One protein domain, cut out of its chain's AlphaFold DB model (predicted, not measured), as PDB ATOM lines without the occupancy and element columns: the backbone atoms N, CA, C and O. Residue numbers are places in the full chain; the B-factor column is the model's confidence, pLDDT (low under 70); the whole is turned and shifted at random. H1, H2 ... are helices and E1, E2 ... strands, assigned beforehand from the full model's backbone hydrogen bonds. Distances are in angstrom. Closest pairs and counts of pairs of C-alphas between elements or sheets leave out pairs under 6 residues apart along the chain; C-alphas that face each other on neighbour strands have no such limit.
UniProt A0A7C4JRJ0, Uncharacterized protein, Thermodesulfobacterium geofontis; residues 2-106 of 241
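AT A GLANCE: This is residues 2 to 106 of the 241 residues of an uncharacterized protein of Thermodesulfobacterium geofontis (UniProt A0A7C4JRJ0). A small sheet of three parallel strands has H5 and H6 over one face and its other face bare; H2, H3 and H4 form a further cluster of helices beyond H5 and H6. The first residues reach away from this body at the opposite end of the long axis, where residues 5 to 11 stand free. The printed part has 105 residues, with six named helices and three named strands in the order H1 E1 H2 H3 H4 H5 E2 H6 E3; the sheet order is E1 E2 E3, and the class is mostly helix. It is only just compact, close to loose, with a radius of gyration of the C-alphas of 15.0 A, and spans 49 by 27 by 21 A.

HOW THE PARTS SIT: H1, residues 2 to 5, is not on the sheet. E1, residues 18 to 21, is an edge strand. H2, residues 25 to 33, touches H3, residues 37 to 50, at a steep tilt of 58 degrees, opposite ways; the closest C-alphas, of Val 31 and Ser 37, are 4.7 A apart. H4, residues 55 to 59, and H3 only just touch, only at the corner, with 3 pairs of C-alphas within 8 A; the closest are those of Leu 45 and Leu 55, 7.5 A apart. H5, residues 67 to 76, lies over E1 at a height over the sheet of 10.3 A. E2, residues 79 to 82, is parallel to E1, with N 21 and O 81 2.7 A apart, within hydrogen-bond range. H6, residues 85 to 94, is on the same face as H5, making two layers, helices on one face of a sheet; it lies over E2 at a height over the sheet of 9.5 A. H6 touches H3 at a steep tilt of 66 degrees, with the closest C-alphas those of Leu 45 and Phe 93, 6.9 A apart. E3, residues 103 to 105, is parallel to E2, with N 104 and O 80 2.9 A apart, within hydrogen-bond range. E2, H6 and E3 form a strand-helix-strand unit, two parallel neighbour strands with a helix between, and its crossover is right-handed. Every O i to N i+4 pair is within hydrogen-bond range in H2, H4 and H6, against 9 of 10 in H3 and 3 of 6 in H5; H1 is too short for such a pair.

IN THESE COORDINATES: H1 begins at C-alpha 2, (192.886, 119.540, 130.344). From first to last C-alpha, H2 measures 12.9 A, H3 20.3 A, H5 15.4 A, H6 14.4 A, E1 9.3 A and E2 9.6 A. E3 ends at C-alpha 105, (175.035, 100.457, 129.108).

THE WHOLE: The C-alphas of Pro 8 and Gly 36, the two farthest apart, are 49.7 A apart. The printed part has no cut; the link from H1 to E1, 12 residues, is long. Residues 2 to 6 have a pLDDT under 70.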
ATOM      1  N   LEU A   2     192.387 118.270 130.898       52.62
ATOM      2  CA  LEU A   2     192.886 119.540 130.344       52.62
ATOM      3  C   LEU A   2     193.835 119.360 129.144       52.62
ATOM      4  O   LEU A   2     193.723 120.079 128.164       52.62
ATOM      5  N   SER A   3     194.711 118.350 129.156       55.50
ATOM      6  CA  SER A   3     195.674 118.115 128.064       55.50
ATOM      7  C   SER A   3     195.051 117.830 126.688       55.50
ATOM      8  O   SER A   3     195.676 118.122 125.676       55.50
ATOM      9  N   LEU A   4     193.833 117.275 126.629       59.38
ATOM     10  CA  LEU A   4     193.126 117.024 125.364       59.38
ATOM     11  C   LEU A   4     192.412 118.276 124.846       59.38
ATOM     12  O   LEU A   4     192.352 118.474 123.640       59.38
ATOM     13  N   GLU A   5     191.895 119.119 125.743       59.56
ATOM     14  CA  GLU A   5     191.272 120.405 125.385       59.56
ATOM     15  C   GLU A   5     192.312 121.432 124.931       59.56
ATOM     16  O   GLU A   5     192.022 122.277 124.093       59.56
ATOM     17  N   LEU A   6     193.536 121.321 125.448       63.69
ATOM     18  CA  LEU A   6     194.677 122.135 125.036       63.69
ATOM     19  C   LEU A   6     195.315 121.653 123.724       63.69
ATOM     20  O   LEU A   6     196.207 122.323 123.211       63.69
ATOM     21  N   ASN A   7     194.889 120.507 123.174       74.06
ATOM     22  CA  ASN A   7     195.384 120.051 121.882       74.06
ATOM     23  C   ASN A   7     194.735 120.894 120.768       74.06
ATOM     24  O   ASN A   7     193.518 120.808 120.597       74.06
ATOM     25  N   PRO A   8     195.510 121.641 119.957       75.12
ATOM     26  CA  PRO A   8     194.965 122.514 118.912       75.12
ATOM     27  C   PRO A   8     194.108 121.786 117.866       75.12
ATOM     28  O   PRO A   8     193.296 122.400 117.180       75.12
ATOM     29  N   SER A   9     194.281 120.468 117.729       82.06
ATOM     30  CA  SER A   9     193.492 119.646 116.808       82.06
ATOM     31  C   SER A   9     192.120 119.239 117.362       82.06
ATOM     32  O   SER A   9     191.277 118.750 116.607       82.06
ATOM     33  N   PHE A  10     191.856 119.439 118.659       80.69
ATOM     34  CA  PHE A  10     190.585 119.065 119.267       80.69
ATOM     35  C   PHE A  10     189.467 120.034 118.868       80.69
ATOM     36  O   PHE A  10     189.473 121.211 119.217       80.69
ATOM     37  N   LYS A  11     188.465 119.513 118.158       82.00
ATOM     38  CA  LYS A  11     187.289 120.264 117.710       82.00
ATOM     39  C   LYS A  11     186.050 119.706 118.398       82.00
ATOM     40  O   LYS A  11     185.629 118.598 118.078       82.00
ATOM     41  N   THR A  12     185.447 120.454 119.322       80.19
ATOM     42  CA  THR A  12     184.258 120.033 120.100       80.19
ATOM     43  C   THR A  12     183.056 119.661 119.225       80.19
ATOM     44  O   THR A  12     182.234 118.825 119.611       80.19
ATOM     45  N   GLN A  13     182.970 120.245 118.030       82.69
ATOM     46  CA  GLN A  13     181.968 119.927 117.017       82.69
ATOM     47  C   GLN A  13     182.130 118.513 116.434       82.69
ATOM     48  O   GLN A  13     181.130 117.839 116.203       82.69
ATOM     49  N   ASN A  14     183.369 118.029 116.283       85.56
ATOM     50  CA  ASN A  14     183.676 116.779 115.575       85.56
ATOM     51  C   ASN A  14     184.148 115.660 116.510       85.56
ATOM     52  O   ASN A  14     184.080 114.488 116.155       85.56
ATOM     53  N   HIS A  15     184.634 115.999 117.702       87.88
ATOM     54  CA  HIS A  15     185.185 115.043 118.652       87.88
ATOM     55  C   HIS A  15     184.253 114.885 119.847       87.88
ATOM     56  O   HIS A  15     183.914 115.848 120.539       87.88
ATOM     57  N   LYS A  16     183.857 113.640 120.114       88.94
ATOM     58  CA  LYS A  16     183.111 113.268 121.317       88.94
ATOM     59  C   LYS A  16     184.038 112.565 122.289       88.94
ATOM     60  O   LYS A  16     184.853 111.732 121.910       88.94
ATOM     61  N   ARG A  17     183.897 112.910 123.562       90.31
ATOM     62  CA  ARG A  17     184.619 112.290 124.666       90.31
ATOM     63  C   ARG A  17     183.691 111.310 125.346       90.31
ATOM     64  O   ARG A  17     182.586 111.681 125.752       90.31
ATOM     65  N   ILE A  18     184.173 110.088 125.499       94.00
ATOM     66  CA  ILE A  18     183.448 109.009 126.154       94.00
ATOM     67  C   ILE A  18     184.291 108.531 127.328       94.00
ATOM     68  O   ILE A  18     185.485 108.280 127.171       94.00
ATOM     69  N   PHE A  19     183.681 108.454 128.505       95.31
ATOM     70  CA  PHE A  19     184.292 107.800 129.656       95.31
ATOM     71  C   PHE A  19     183.795 106.357 129.718       95.31
ATOM     72  O   PHE A  19     182.589 106.135 129.791       95.31
ATOM     73  N   TYR A  20     184.708 105.389 129.668       95.88
ATOM     74  CA  TYR A  20     184.371 103.968 129.707       95.88
ATOM     75  C   TYR A  20     184.526 103.438 131.139       95.88
ATOM     76  O   TYR A  20     185.632 103.204 131.625       95.88
ATOM     77  N   ALA A  21     183.405 103.312 131.841       95.69
ATOM     78  CA  ALA A  21     183.321 102.900 133.230       95.69
ATOM     79  C   ALA A  21     183.238 101.369 133.340       95.69
ATOM     80  O   ALA A  21     182.183 100.768 133.134       95.69
ATOM     81  N   HIS A  22     184.363 100.747 133.699       94.75
ATOM     82  CA  HIS A  22     184.431  99.318 134.033       94.75
ATOM     83  C   HIS A  22     184.050  99.015 135.488       94.75
ATOM     84  O   HIS A  22     183.606  97.914 135.796       94.75
ATOM     85  N   GLU A  23     184.262  99.981 136.378       94.69
ATOM     86  CA  GLU A  23     183.920  99.940 137.798       94.69
ATOM     87  C   GLU A  23     183.728 101.380 138.292       94.69
ATOM     88  O   GLU A  23     184.266 102.324 137.700       94.69
ATOM     89  N   VAL A  24     183.024 101.552 139.410       96.19
ATOM     90  CA  VAL A  24     183.034 102.806 140.167       96.19
ATOM     91  C   VAL A  24     184.051 102.657 141.289       96.19
ATOM     92  O   VAL A  24     183.765 102.120 142.355       96.19
ATOM     93  N   ALA A  25     185.278 103.111 141.034       93.44
ATOM     94  CA  ALA A  25     186.414 102.901 141.930       93.44
ATOM     95  C   ALA A  25     186.104 103.148 143.430       93.44
ATOM     96  O   ALA A  25     186.417 102.262 144.231       93.44
ATOM     97  N   PRO A  26     185.512 104.291 143.857       94.75
ATOM     98  CA  PRO A  26     185.241 104.534 145.283       94.75
ATOM     99  C   PRO A  26     184.244 103.543 145.885       94.75
ATOM    100  O   PRO A  26     184.407 103.147 147.037       94.75
ATOM    101  N   VAL A  27     183.276 103.059 145.101       96.06
ATOM    102  CA  VAL A  27     182.354 102.010 145.552       96.06
ATOM    103  C   VAL A  27     183.113 100.737 145.889       96.06
ATOM    104  O   VAL A  27     182.915 100.183 146.965       96.06
ATOM    105  N   ARG A  28     184.048 100.305 145.036       93.00
ATOM    106  CA  ARG A  28     184.863  99.119 145.325       93.00
ATOM    107  C   ARG A  28     185.638  99.255 146.636       93.00
ATOM    108  O   ARG A  28     185.677  98.307 147.415       93.00
ATOM    109  N   ARG A  29     186.229 100.428 146.895       93.12
ATOM    110  CA  ARG A  29     186.925 100.707 148.162       93.12
ATOM    111  C   ARG A  29     185.978 100.566 149.356       93.12
ATOM    112  O   ARG A  29     186.372  99.970 150.353       93.12
ATOM    113  N   ILE A  30     184.756 101.086 149.260       95.38
ATOM    114  CA  ILE A  30     183.746 100.963 150.320       95.38
ATOM    115  C   ILE A  30     183.358  99.496 150.507       95.38
ATOM    116  O   ILE A  30     183.473  98.977 151.611       95.38
ATOM    117  N   VAL A  31     182.981  98.800 149.433       94.69
ATOM    118  CA  VAL A  31     182.563  97.389 149.458       94.69
ATOM    119  C   VAL A  31     183.627  96.486 150.088       94.69
ATOM    120  O   VAL A  31     183.299  95.615 150.889       94.69
ATOM    121  N   GLU A  32     184.908  96.686 149.772       91.31
ATOM    122  CA  GLU A  32     185.995  95.855 150.307       91.31
ATOM    123  C   GLU A  32     186.316  96.124 151.794       91.31
ATOM    124  O   GLU A  32     186.961  95.283 152.428       91.31
ATOM    125  N   ASN A  33     185.870  97.257 152.352       91.94
ATOM    126  CA  ASN A  33     186.093  97.642 153.755       91.94
ATOM    127  C   ASN A  33     184.819  97.607 154.617       91.94
ATOM    128  O   ASN A  33     184.907  97.660 155.843       91.94
ATOM    129  N   LEU A  34     183.642  97.508 154.001       93.31
ATOM    130  CA  LEU A  34     182.362  97.442 154.693       93.31
ATOM    131  C   LEU A  34     182.120  96.035 155.256       93.31
ATOM    132  O   LEU A  34     182.281  95.029 154.558       93.31
ATOM    133  N   GLY A  35     181.666  95.953 156.509       90.50
ATOM    134  CA  GLY A  35     181.193  94.696 157.090       90.50
ATOM    135  C   GLY A  35     180.029  94.124 156.275       90.50
ATOM    136  O   GLY A  35     179.074  94.836 155.979       90.50
ATOM    137  N   GLY A  36     180.114  92.852 155.875       88.19
ATOM    138  CA  GLY A  36     179.143  92.216 154.969       88.19
ATOM    139  C   GLY A  36     179.319  92.564 153.481       88.19
ATOM    140  O   GLY A  36     178.572  92.056 152.645       88.19
ATOM    141  N   SER A  37     180.324  93.377 153.141       91.50
ATOM    142  CA  SER A  37     180.763  93.684 151.776       91.50
ATOM    143  C   SER A  37     179.628  94.147 150.849       91.50
ATOM    144  O   SER A  37     178.902  95.089 151.166       91.50
ATOM    145  N   ASP A  38     179.474  93.502 149.694       91.88
ATOM    146  CA  ASP A  38     178.484  93.806 148.667       91.88
ATOM    147  C   ASP A  38     177.044  93.590 149.153       91.88
ATOM    148  O   ASP A  38     176.167  94.375 148.797       91.88
ATOM    149  N   ILE A  39     176.799  92.606 150.032       91.94
ATOM    150  CA  ILE A  39     175.460  92.381 150.609       91.94
ATOM    151  C   ILE A  39     175.009  93.625 151.372       91.94
ATOM    152  O   ILE A  39     173.885  94.091 151.197       91.94
ATOM    153  N   SER A  40     175.883  94.179 152.210       95.44
ATOM    154  CA  SER A  40     175.570  95.397 152.954       95.44
ATOM    155  C   SER A  40     175.466  96.595 152.016       95.44
ATOM    156  O   SER A  40     174.490  97.341 152.076       95.44
ATOM    157  N   PHE A  41     176.438  96.760 151.114       97.12
ATOM    158  CA  PHE A  41     176.509  97.925 150.239       97.12
ATOM    159  C   PHE A  41     175.281  98.062 149.333       97.12
ATOM    160  O   PHE A  41     174.693  99.137 149.286       97.12
ATOM    161  N   TYR A  42     174.848  96.997 148.652       97.00
ATOM    162  CA  TYR A  42     173.715  97.099 147.724       97.00
ATOM    163  C   TYR A  42     172.376  97.317 148.439       97.00
ATOM    164  O   TYR A  42     171.499  97.997 147.904       97.00
ATOM    165  N   ASN A  43     172.230  96.833 149.678       97.50
ATOM    166  CA  ASN A  43     171.082  97.182 150.518       97.50
ATOM    167  C   ASN A  43     171.112  98.659 150.943       97.50
ATOM    168  O   ASN A  43     170.082  99.330 150.892       97.50
ATOM    169  N   ILE A  44     172.287  99.185 151.303       97.88
ATOM    170  CA  ILE A  44     172.470 100.606 151.637       97.88
ATOM    171  C   ILE A  44     172.222 101.497 150.417       97.88
ATOM    172  O   ILE A  44     171.548 102.515 150.541       97.88
ATOM    173  N   LEU A  45     172.706 101.109 149.234       98.06
ATOM    174  CA  LEU A  45     172.447 101.820 147.982       98.06
ATOM    175  C   LEU A  45     170.944 101.901 147.717       98.06
ATOM    176  O   LEU A  45     170.426 102.983 147.445       98.06
ATOM    177  N   LYS A  46     170.227 100.776 147.840       97.69
ATOM    178  CA  LYS A  46     168.768 100.747 147.681       97.69
ATOM    179  C   LYS A  46     168.079 101.683 148.678       97.69
ATOM    180  O   LYS A  46     167.264 102.508 148.272       97.69
ATOM    181  N   PHE A  47     168.452 101.600 149.955       97.56
ATOM    182  CA  PHE A  47     167.943 102.480 151.008       97.56
ATOM    183  C   PHE A  47     168.206 103.966 150.713       97.56
ATOM    184  O   PHE A  47     167.318 104.797 150.908       97.56
ATOM    185  N   GLY A  48     169.411 104.298 150.240       97.19
ATOM    186  CA  GLY A  48     169.803 105.658 149.883       97.19
ATOM    187  C   GLY A  48     168.989 106.183 148.709       97.19
ATOM    188  O   GLY A  48     168.419 107.267 148.794       97.19
ATOM    189  N   LYS A  49     168.817 105.368 147.664       95.06
ATOM    190  CA  LYS A  49     167.996 105.697 146.493       95.06
ATOM    191  C   LYS A  49     166.537 105.980 146.860       95.06
ATOM    192  O   LYS A  49     165.973 106.952 146.372       95.06
ATOM    193  N   GLU A  50     165.941 105.177 147.742       96.94
ATOM    194  CA  GLU A  50     164.569 105.388 148.240       96.94
ATOM    195  C   GLU A  50     164.403 106.703 149.022       96.94
ATOM    196  O   GLU A  50     163.293 107.215 149.137       96.94
ATOM    197  N   ARG A  51     165.497 107.255 149.557       97.06
ATOM    198  CA  ARG A  51     165.519 108.486 150.363       97.06
ATOM    199  C   ARG A  51     166.192 109.662 149.664       97.06
ATOM    200  O   ARG A  51     166.398 110.692 150.299       97.06
ATOM    201  N   SER A  52     166.540 109.518 148.386       96.00
ATOM    202  CA  SER A  52     167.308 110.515 147.629       96.00
ATOM    203  C   SER A  52     168.631 110.914 148.305       96.00
ATOM    204  O   SER A  52     169.075 112.050 148.163       96.00
ATOM    205  N   LEU A  53     169.255 109.988 149.040       97.94
ATOM    206  CA  LEU A  53     170.586 110.154 149.621       97.94
ATOM    207  C   LEU A  53     171.646 109.672 148.631       97.94
ATOM    208  O   LEU A  53     171.490 108.632 147.985       97.94
ATOM    209  N   SER A  54     172.741 110.415 148.542       97.38
ATOM    210  CA  SER A  54     173.935 110.046 147.792       97.38
ATOM    211  C   SER A  54     174.856 109.131 148.598       97.38
ATOM    212  O   SER A  54     174.711 108.939 149.808       97.38
ATOM    213  N   LEU A  55     175.855 108.578 147.914       97.56
ATOM    214  CA  LEU A  55     176.918 107.795 148.531       97.56
ATOM    215  C   LEU A  55     177.654 108.606 149.602       97.56
ATOM    216  O   LEU A  55     177.937 108.080 150.675       97.56
ATOM    217  N   GLU A  56     177.941 109.880 149.330       96.94
ATOM    218  CA  GLU A  56     178.690 110.739 150.252       96.94
ATOM    219  C   GLU A  56     177.825 111.247 151.416       96.94
ATOM    220  O   GLU A  56     178.370 111.518 152.482       96.94
ATOM    221  N   ASP A  57     176.492 111.272 151.278       97.94
ATOM    222  CA  ASP A  57     175.588 111.542 152.409       97.94
ATOM    223  C   ASP A  57     175.627 110.420 153.457       97.94
ATOM    224  O   ASP A  57     175.432 110.665 154.646       97.94
ATOM    225  N   ILE A  58     175.880 109.178 153.026       97.56
ATOM    226  CA  ILE A  58     175.877 107.995 153.898       97.56
ATOM    227  C   ILE A  58     177.284 107.641 154.391       97.56
ATOM    228  O   ILE A  58     177.471 107.343 155.569       97.56
ATOM    229  N   PHE A  59     178.276 107.646 153.500       96.56
ATOM    230  CA  PHE A  59     179.644 107.204 153.798       96.56
ATOM    231  C   PHE A  59     180.622 108.360 154.037       96.56
ATOM    232  O   PHE A  59     181.804 108.122 154.294       96.56
ATOM    233  N   GLY A  60     180.147 109.604 153.954       96.31
ATOM    234  CA  GLY A  60     180.984 110.795 153.983       96.31
ATOM    235  C   GLY A  60     181.760 111.015 152.676       96.31
ATOM    236  O   GLY A  60     181.745 110.163 151.776       96.31
ATOM    237  N   PRO A  61     182.466 112.155 152.561       94.69
ATOM    238  CA  PRO A  61     183.260 112.486 151.380       94.69
ATOM    239  C   PRO A  61     184.301 111.410 151.059       94.69
ATOM    240  O   PRO A  61     184.987 110.923 151.955       94.69
ATOM    241  N   GLN A  62     184.458 111.076 149.776       95.25
ATOM    242  CA  GLN A  62     185.434 110.074 149.312       95.25
ATOM    243  C   GLN A  62     186.640 110.706 148.589       95.25
ATOM    244  O   GLN A  62     187.380 110.026 147.871       95.25
ATOM    245  N   ASP A  63     186.817 112.022 148.729       91.69
ATOM    246  CA  ASP A  63     187.822 112.820 148.013       91.69
ATOM    247  C   ASP A  63     189.254 112.651 148.562       91.69
ATOM    248  O   ASP A  63     190.214 113.095 147.932       91.69
ATOM    249  N   ASP A  64     189.419 111.946 149.688       93.25
ATOM    250  CA  ASP A  64     190.722 111.537 150.230       93.25
ATOM    251  C   ASP A  64     191.478 110.575 149.293       93.25
ATOM    252  O   ASP A  64     192.685 110.363 149.430       93.25
ATOM    253  N   TRP A  65     190.785 110.016 148.298       93.12
ATOM    254  CA  TRP A  65     191.371 109.170 147.274       93.12
ATOM    255  C   TRP A  65     191.256 109.782 145.882       93.12
ATOM    256  O   TRP A  65     190.168 109.962 145.344       93.12
ATOM    257  N   TYR A  66     192.405 110.004 145.238       91.38
ATOM    258  CA  TYR A  66     192.511 110.718 143.958       91.38
ATOM    259  C   TYR A  66     191.633 110.161 142.820       91.38
ATOM    260  O   TYR A  66     191.312 110.890 141.880       91.38
ATOM    261  N   ARG A  67     191.243 108.878 142.858       92.19
ATOM    262  CA  ARG A  67     190.367 108.291 141.831       92.19
ATOM    263  C   ARG A  67     188.934 108.808 141.918       92.19
ATOM    264  O   ARG A  67     188.285 108.907 140.882       92.19
ATOM    265  N   THR A  68     188.459 109.169 143.105       94.62
ATOM    266  CA  THR A  68     187.104 109.685 143.323       94.62
ATOM    267  C   THR A  68     186.821 110.941 142.495       94.62
ATOM    268  O   THR A  68     185.915 110.889 141.656       94.62
ATOM    269  N   PRO A  69     187.592 112.044 142.618       93.00
ATOM    270  CA  PRO A  69     187.340 113.237 141.818       93.00
ATOM    271  C   PRO A  69     187.497 112.964 140.316       93.00
ATOM    272  O   PRO A  69     186.738 113.510 139.518       93.00
ATOM    273  N   LEU A  70     188.409 112.074 139.903       91.94
ATOM    274  CA  LEU A  70     188.552 111.690 138.492       91.94
ATOM    275  C   LEU A  70     187.293 111.009 137.940       91.94
ATOM    276  O   LEU A  70     186.864 111.345 136.836       91.94
ATOM    277  N   VAL A  71     186.690 110.096 138.706       94.31
ATOM    278  CA  VAL A  71     185.432 109.433 138.331       94.31
ATOM    279  C   VAL A  71     184.275 110.435 138.331       94.31
ATOM    280  O   VAL A  71     183.532 110.478 137.355       94.31
ATOM    281  N   LYS A  72     184.158 111.311 139.340       94.75
ATOM    282  CA  LYS A  72     183.109 112.355 139.398       94.75
ATOM    283  C   LYS A  72     183.170 113.307 138.196       94.75
ATOM    284  O   LYS A  72     182.142 113.760 137.691       94.75
ATOM    285  N   LEU A  73     184.368 113.589 137.676       93.25
ATOM    286  CA  LEU A  73     184.549 114.417 136.479       93.25
ATOM    287  C   LEU A  73     184.073 113.742 135.180       93.25
ATOM    288  O   LEU A  73     183.944 114.442 134.170       93.25
ATOM    289  N   ALA A  74     183.746 112.444 135.179       93.62
ATOM    290  CA  ALA A  74     183.160 111.773 134.018       93.62
ATOM    291  C   ALA A  74     181.855 112.443 133.553       93.62
ATOM    292  O   ALA A  74     181.556 112.453 132.360       93.62
ATOM    293  N   LYS A  75     181.144 113.149 134.445       92.75
ATOM    294  CA  LYS A  75     179.980 113.971 134.079       92.75
ATOM    295  C   LYS A  75     180.280 115.083 133.069       92.75
ATOM    296  O   LYS A  75     179.358 115.578 132.425       92.75
ATOM    297  N   ARG A  76     181.547 115.477 132.888       91.25
ATOM    298  CA  ARG A  76     181.982 116.460 131.874       91.25
ATOM    299  C   ARG A  76     182.132 115.863 130.470       91.25
ATOM    300  O   ARG A  76     182.276 116.609 129.500       91.25
ATOM    301  N   PHE A  77     182.091 114.539 130.338       92.31
ATOM    302  CA  PHE A  77     182.155 113.854 129.050       92.31
ATOM    303  C   PHE A  77     180.812 113.951 128.316       92.31
ATOM    304  O   PHE A  77     179.777 114.303 128.897       92.31
ATOM    305  N   ASN A  78     180.832 113.673 127.009       93.56
ATOM    306  CA  ASN A  78     179.620 113.662 126.193       93.56
ATOM    307  C   ASN A  78     178.742 112.455 126.535       93.56
ATOM    308  O   ASN A  78     177.524 112.589 126.581       93.56
ATOM    309  N   LYS A  79     179.371 111.303 126.789       95.81
ATOM    310  CA  LYS A  79     178.721 110.070 127.240       95.81
ATOM    311  C   LYS A  79     179.593 109.330 128.249       95.81
ATOM    312  O   LYS A  79     180.817 109.475 128.257       95.81
ATOM    313  N   ILE A  80     178.938 108.509 129.056       97.62
ATOM    314  CA  ILE A  80     179.540 107.529 129.951       97.62
ATOM    315  C   ILE A  80     179.063 106.157 129.487       97.62
ATOM    316  O   ILE A  80     177.860 105.917 129.420       97.62
ATOM    317  N   PHE A  81     179.992 105.276 129.137       97.81
ATOM    318  CA  PHE A  81     179.701 103.887 128.798       97.81
ATOM    319  C   PHE A  81     179.943 103.034 130.033       97.81
ATOM    320  O   PHE A  81     181.081 102.915 130.473       97.81
ATOM    321  N   ALA A  82     178.882 102.493 130.617       97.75
ATOM    322  CA  ALA A  82     178.940 101.646 131.802       97.75
ATOM    323  C   ALA A  82     178.821 100.176 131.394       97.75
ATOM    324  O   ALA A  82     177.923  99.821 130.636       97.75
ATOM    325  N   VAL A  83     179.696  99.308 131.906       97.31
ATOM    326  CA  VAL A  83     179.758  97.904 131.445       97.31
ATOM    327  C   VAL A  83     178.685  96.966 132.000       97.31
ATOM    328  O   VAL A  83     178.695  95.772 131.701       97.31
ATOM    329  N   GLY A  84     177.768  97.486 132.807       97.12
ATOM    330  CA  GLY A  84     176.649  96.736 133.360       97.12
ATOM    331  C   GLY A  84     175.760  97.613 134.231       97.12
ATOM    332  O   GLY A  84     176.133  98.735 134.582       97.12
ATOM    333  N   ASP A  85     174.596  97.086 134.597       97.12
ATOM    334  CA  ASP A  85     173.562  97.811 135.343       97.12
ATOM    335  C   ASP A  85     174.064  98.304 136.703       97.12
ATOM    336  O   ASP A  85     173.838  99.454 137.073       97.12
ATOM    337  N   TRP A  86     174.832  97.478 137.419       96.62
ATOM    338  CA  TRP A  86     175.385  97.870 138.716       96.62
ATOM    339  C   TRP A  86     176.340  99.053 138.617       96.62
ATOM    340  O   TRP A  86     176.268  99.945 139.451       96.62
ATOM    341  N   VAL A  87     177.153  99.140 137.560       97.31
ATOM    342  CA  VAL A  87     178.035 100.301 137.352       97.31
ATOM    343  C   VAL A  87     177.212 101.578 137.157       97.31
ATOM    344  O   VAL A  87     177.616 102.644 137.618       97.31
ATOM    345  N   VAL A  88     176.040 101.486 136.517       97.38
ATOM    346  CA  VAL A  88     175.114 102.621 136.381       97.38
ATOM    347  C   VAL A  88     174.560 103.040 137.738       97.38
ATOM    348  O   VAL A  88     174.605 104.225 138.069       97.38
ATOM    349  N   GLU A  89     174.044 102.090 138.516       97.56
ATOM    350  CA  GLU A  89     173.445 102.372 139.822       97.56
ATOM    351  C   GLU A  89     174.478 102.933 140.807       97.56
ATOM    352  O   GLU A  89     174.233 103.946 141.457       97.56
ATOM    353  N   GLU A  90     175.670 102.346 140.846       97.75
ATOM    354  CA  GLU A  90     176.806 102.812 141.642       97.75
ATOM    355  C   GLU A  90     177.251 104.222 141.244       97.75
ATOM    356  O   GLU A  90     177.507 105.067 142.105       97.75
ATOM    357  N   TYR A  91     177.325 104.506 139.939       97.50
ATOM    358  CA  TYR A  91     177.771 105.809 139.457       97.50
ATOM    359  C   TYR A  91     176.743 106.894 139.778       97.50
ATOM    360  O   TYR A  91     177.120 107.983 140.199       97.50
ATOM    361  N   LYS A  92     175.447 106.599 139.628       96.88
ATOM    362  CA  LYS A  92     174.367 107.511 140.031       96.88
ATOM    363  C   LYS A  92     174.325 107.726 141.536       96.88
ATOM    364  O   LYS A  92     174.020 108.825 141.974       96.88
ATOM    365  N   PHE A  93     174.645 106.704 142.324       97.69
ATOM    366  CA  PHE A  93     174.721 106.853 143.770       97.69
ATOM    367  C   PHE A  93     175.878 107.779 144.179       97.69
ATOM    368  O   PHE A  93     175.719 108.601 145.077       97.69
ATOM    369  N   LEU A  94     177.014 107.717 143.473       96.88
ATOM    370  CA  LEU A  94     178.138 108.646 143.650       96.88
ATOM    371  C   LEU A  94     177.857 110.059 143.101       96.88
ATOM    372  O   LEU A  94     178.291 111.045 143.685       96.88
ATOM    373  N   CYS A  95     177.200 110.160 141.947       95.94
ATOM    374  CA  CYS A  95     176.913 111.406 141.232       95.94
ATOM    375  C   CYS A  95     175.406 111.508 140.948       95.94
ATOM    376  O   CYS A  95     174.993 111.286 139.805       95.94
ATOM    377  N   PRO A  96     174.571 111.829 141.953       94.69
ATOM    378  CA  PRO A  96     173.111 111.845 141.801       94.69
ATOM    379  C   PRO A  96     172.608 112.926 140.835       94.69
ATOM    380  O   PRO A  96     171.499 112.824 140.321       94.69
ATOM    381  N   ASP A  97     173.427 113.940 140.548       94.25
ATOM    382  CA  ASP A  97     173.137 115.031 139.613       94.25
ATOM    383  C   ASP A  97     173.333 114.651 138.132       94.25
ATOM    384  O   ASP A  97     173.094 115.471 137.241       94.25
ATOM    385  N   ILE A  98     173.794 113.430 137.830       95.81
ATOM    386  CA  ILE A  98     174.008 113.000 136.448       95.81
ATOM    387  C   ILE A  98     172.683 112.798 135.703       95.81
ATOM    388  O   ILE A  98     171.786 112.084 136.144       95.81
ATOM    389  N   SER A  99     172.593 113.367 134.503       93.88
ATOM    390  CA  SER A  99     171.449 113.131 133.627       93.88
ATOM    391  C   SER A  99     171.451 111.704 133.064       93.88
ATOM    392  O   SER A  99     172.477 111.220 132.576       93.88
ATOM    393  N   GLN A 100     170.292 111.041 133.096       91.25
ATOM    394  CA  GLN A 100     170.111 109.660 132.630       91.25
ATOM    395  C   GLN A 100     170.569 109.469 131.179       91.25
ATOM    396  O   GLN A 100     171.174 108.451 130.853       91.25
ATOM    397  N   ASP A 101     170.321 110.452 130.313       94.69
ATOM    398  CA  ASP A 101     170.699 110.388 128.903       94.69
ATOM    399  C   ASP A 101     172.221 110.360 128.701       94.69
ATOM    400  O   ASP A 101     172.675 109.927 127.646       94.69
ATOM    401  N   LYS A 102     173.044 110.766 129.679       96.12
ATOM    402  CA  LYS A 102     174.507 110.693 129.548       96.12
ATOM    403  C   LYS A 102     175.060 109.279 129.654       96.12
ATOM    404  O   LYS A 102     176.168 109.053 129.163       96.12
ATOM    405  N   ILE A 103     174.338 108.356 130.279       97.69
ATOM    406  CA  ILE A 103     174.833 107.010 130.560       97.69
ATOM    407  C   ILE A 103     174.262 106.034 129.530       97.69
ATOM    408  O   ILE A 103     173.054 105.968 129.325       97.69
ATOM    409  N   ALA A 104     175.136 105.261 128.892       97.56
ATOM    410  CA  ALA A 104     174.768 104.133 128.046       97.56
ATOM    411  C   ALA A 104     175.358 102.847 128.633       97.56
ATOM    412  O   ALA A 104     176.525 102.829 129.027       97.56
ATOM    413  N   ILE A 105     174.562 101.779 128.685       97.81
ATOM    414  CA  ILE A 105     175.035 100.457 129.108       97.81
ATOM    415  C   ILE A 105     175.671  99.766 127.901       97.81
ATOM    416  O   ILE A 105     175.044  99.651 126.849       97.81
ATOM    417  N   VAL A 106     176.920  99.328 128.050       96.81
ATOM    418  CA  VAL A 106     177.716  98.673 127.006       96.81
ATOM    419  C   VAL A 106     178.396  97.445 127.602       96.81
ATOM    420  O   VAL A 106     179.479  97.539 128.175       96.81
TER     421      VAL A 106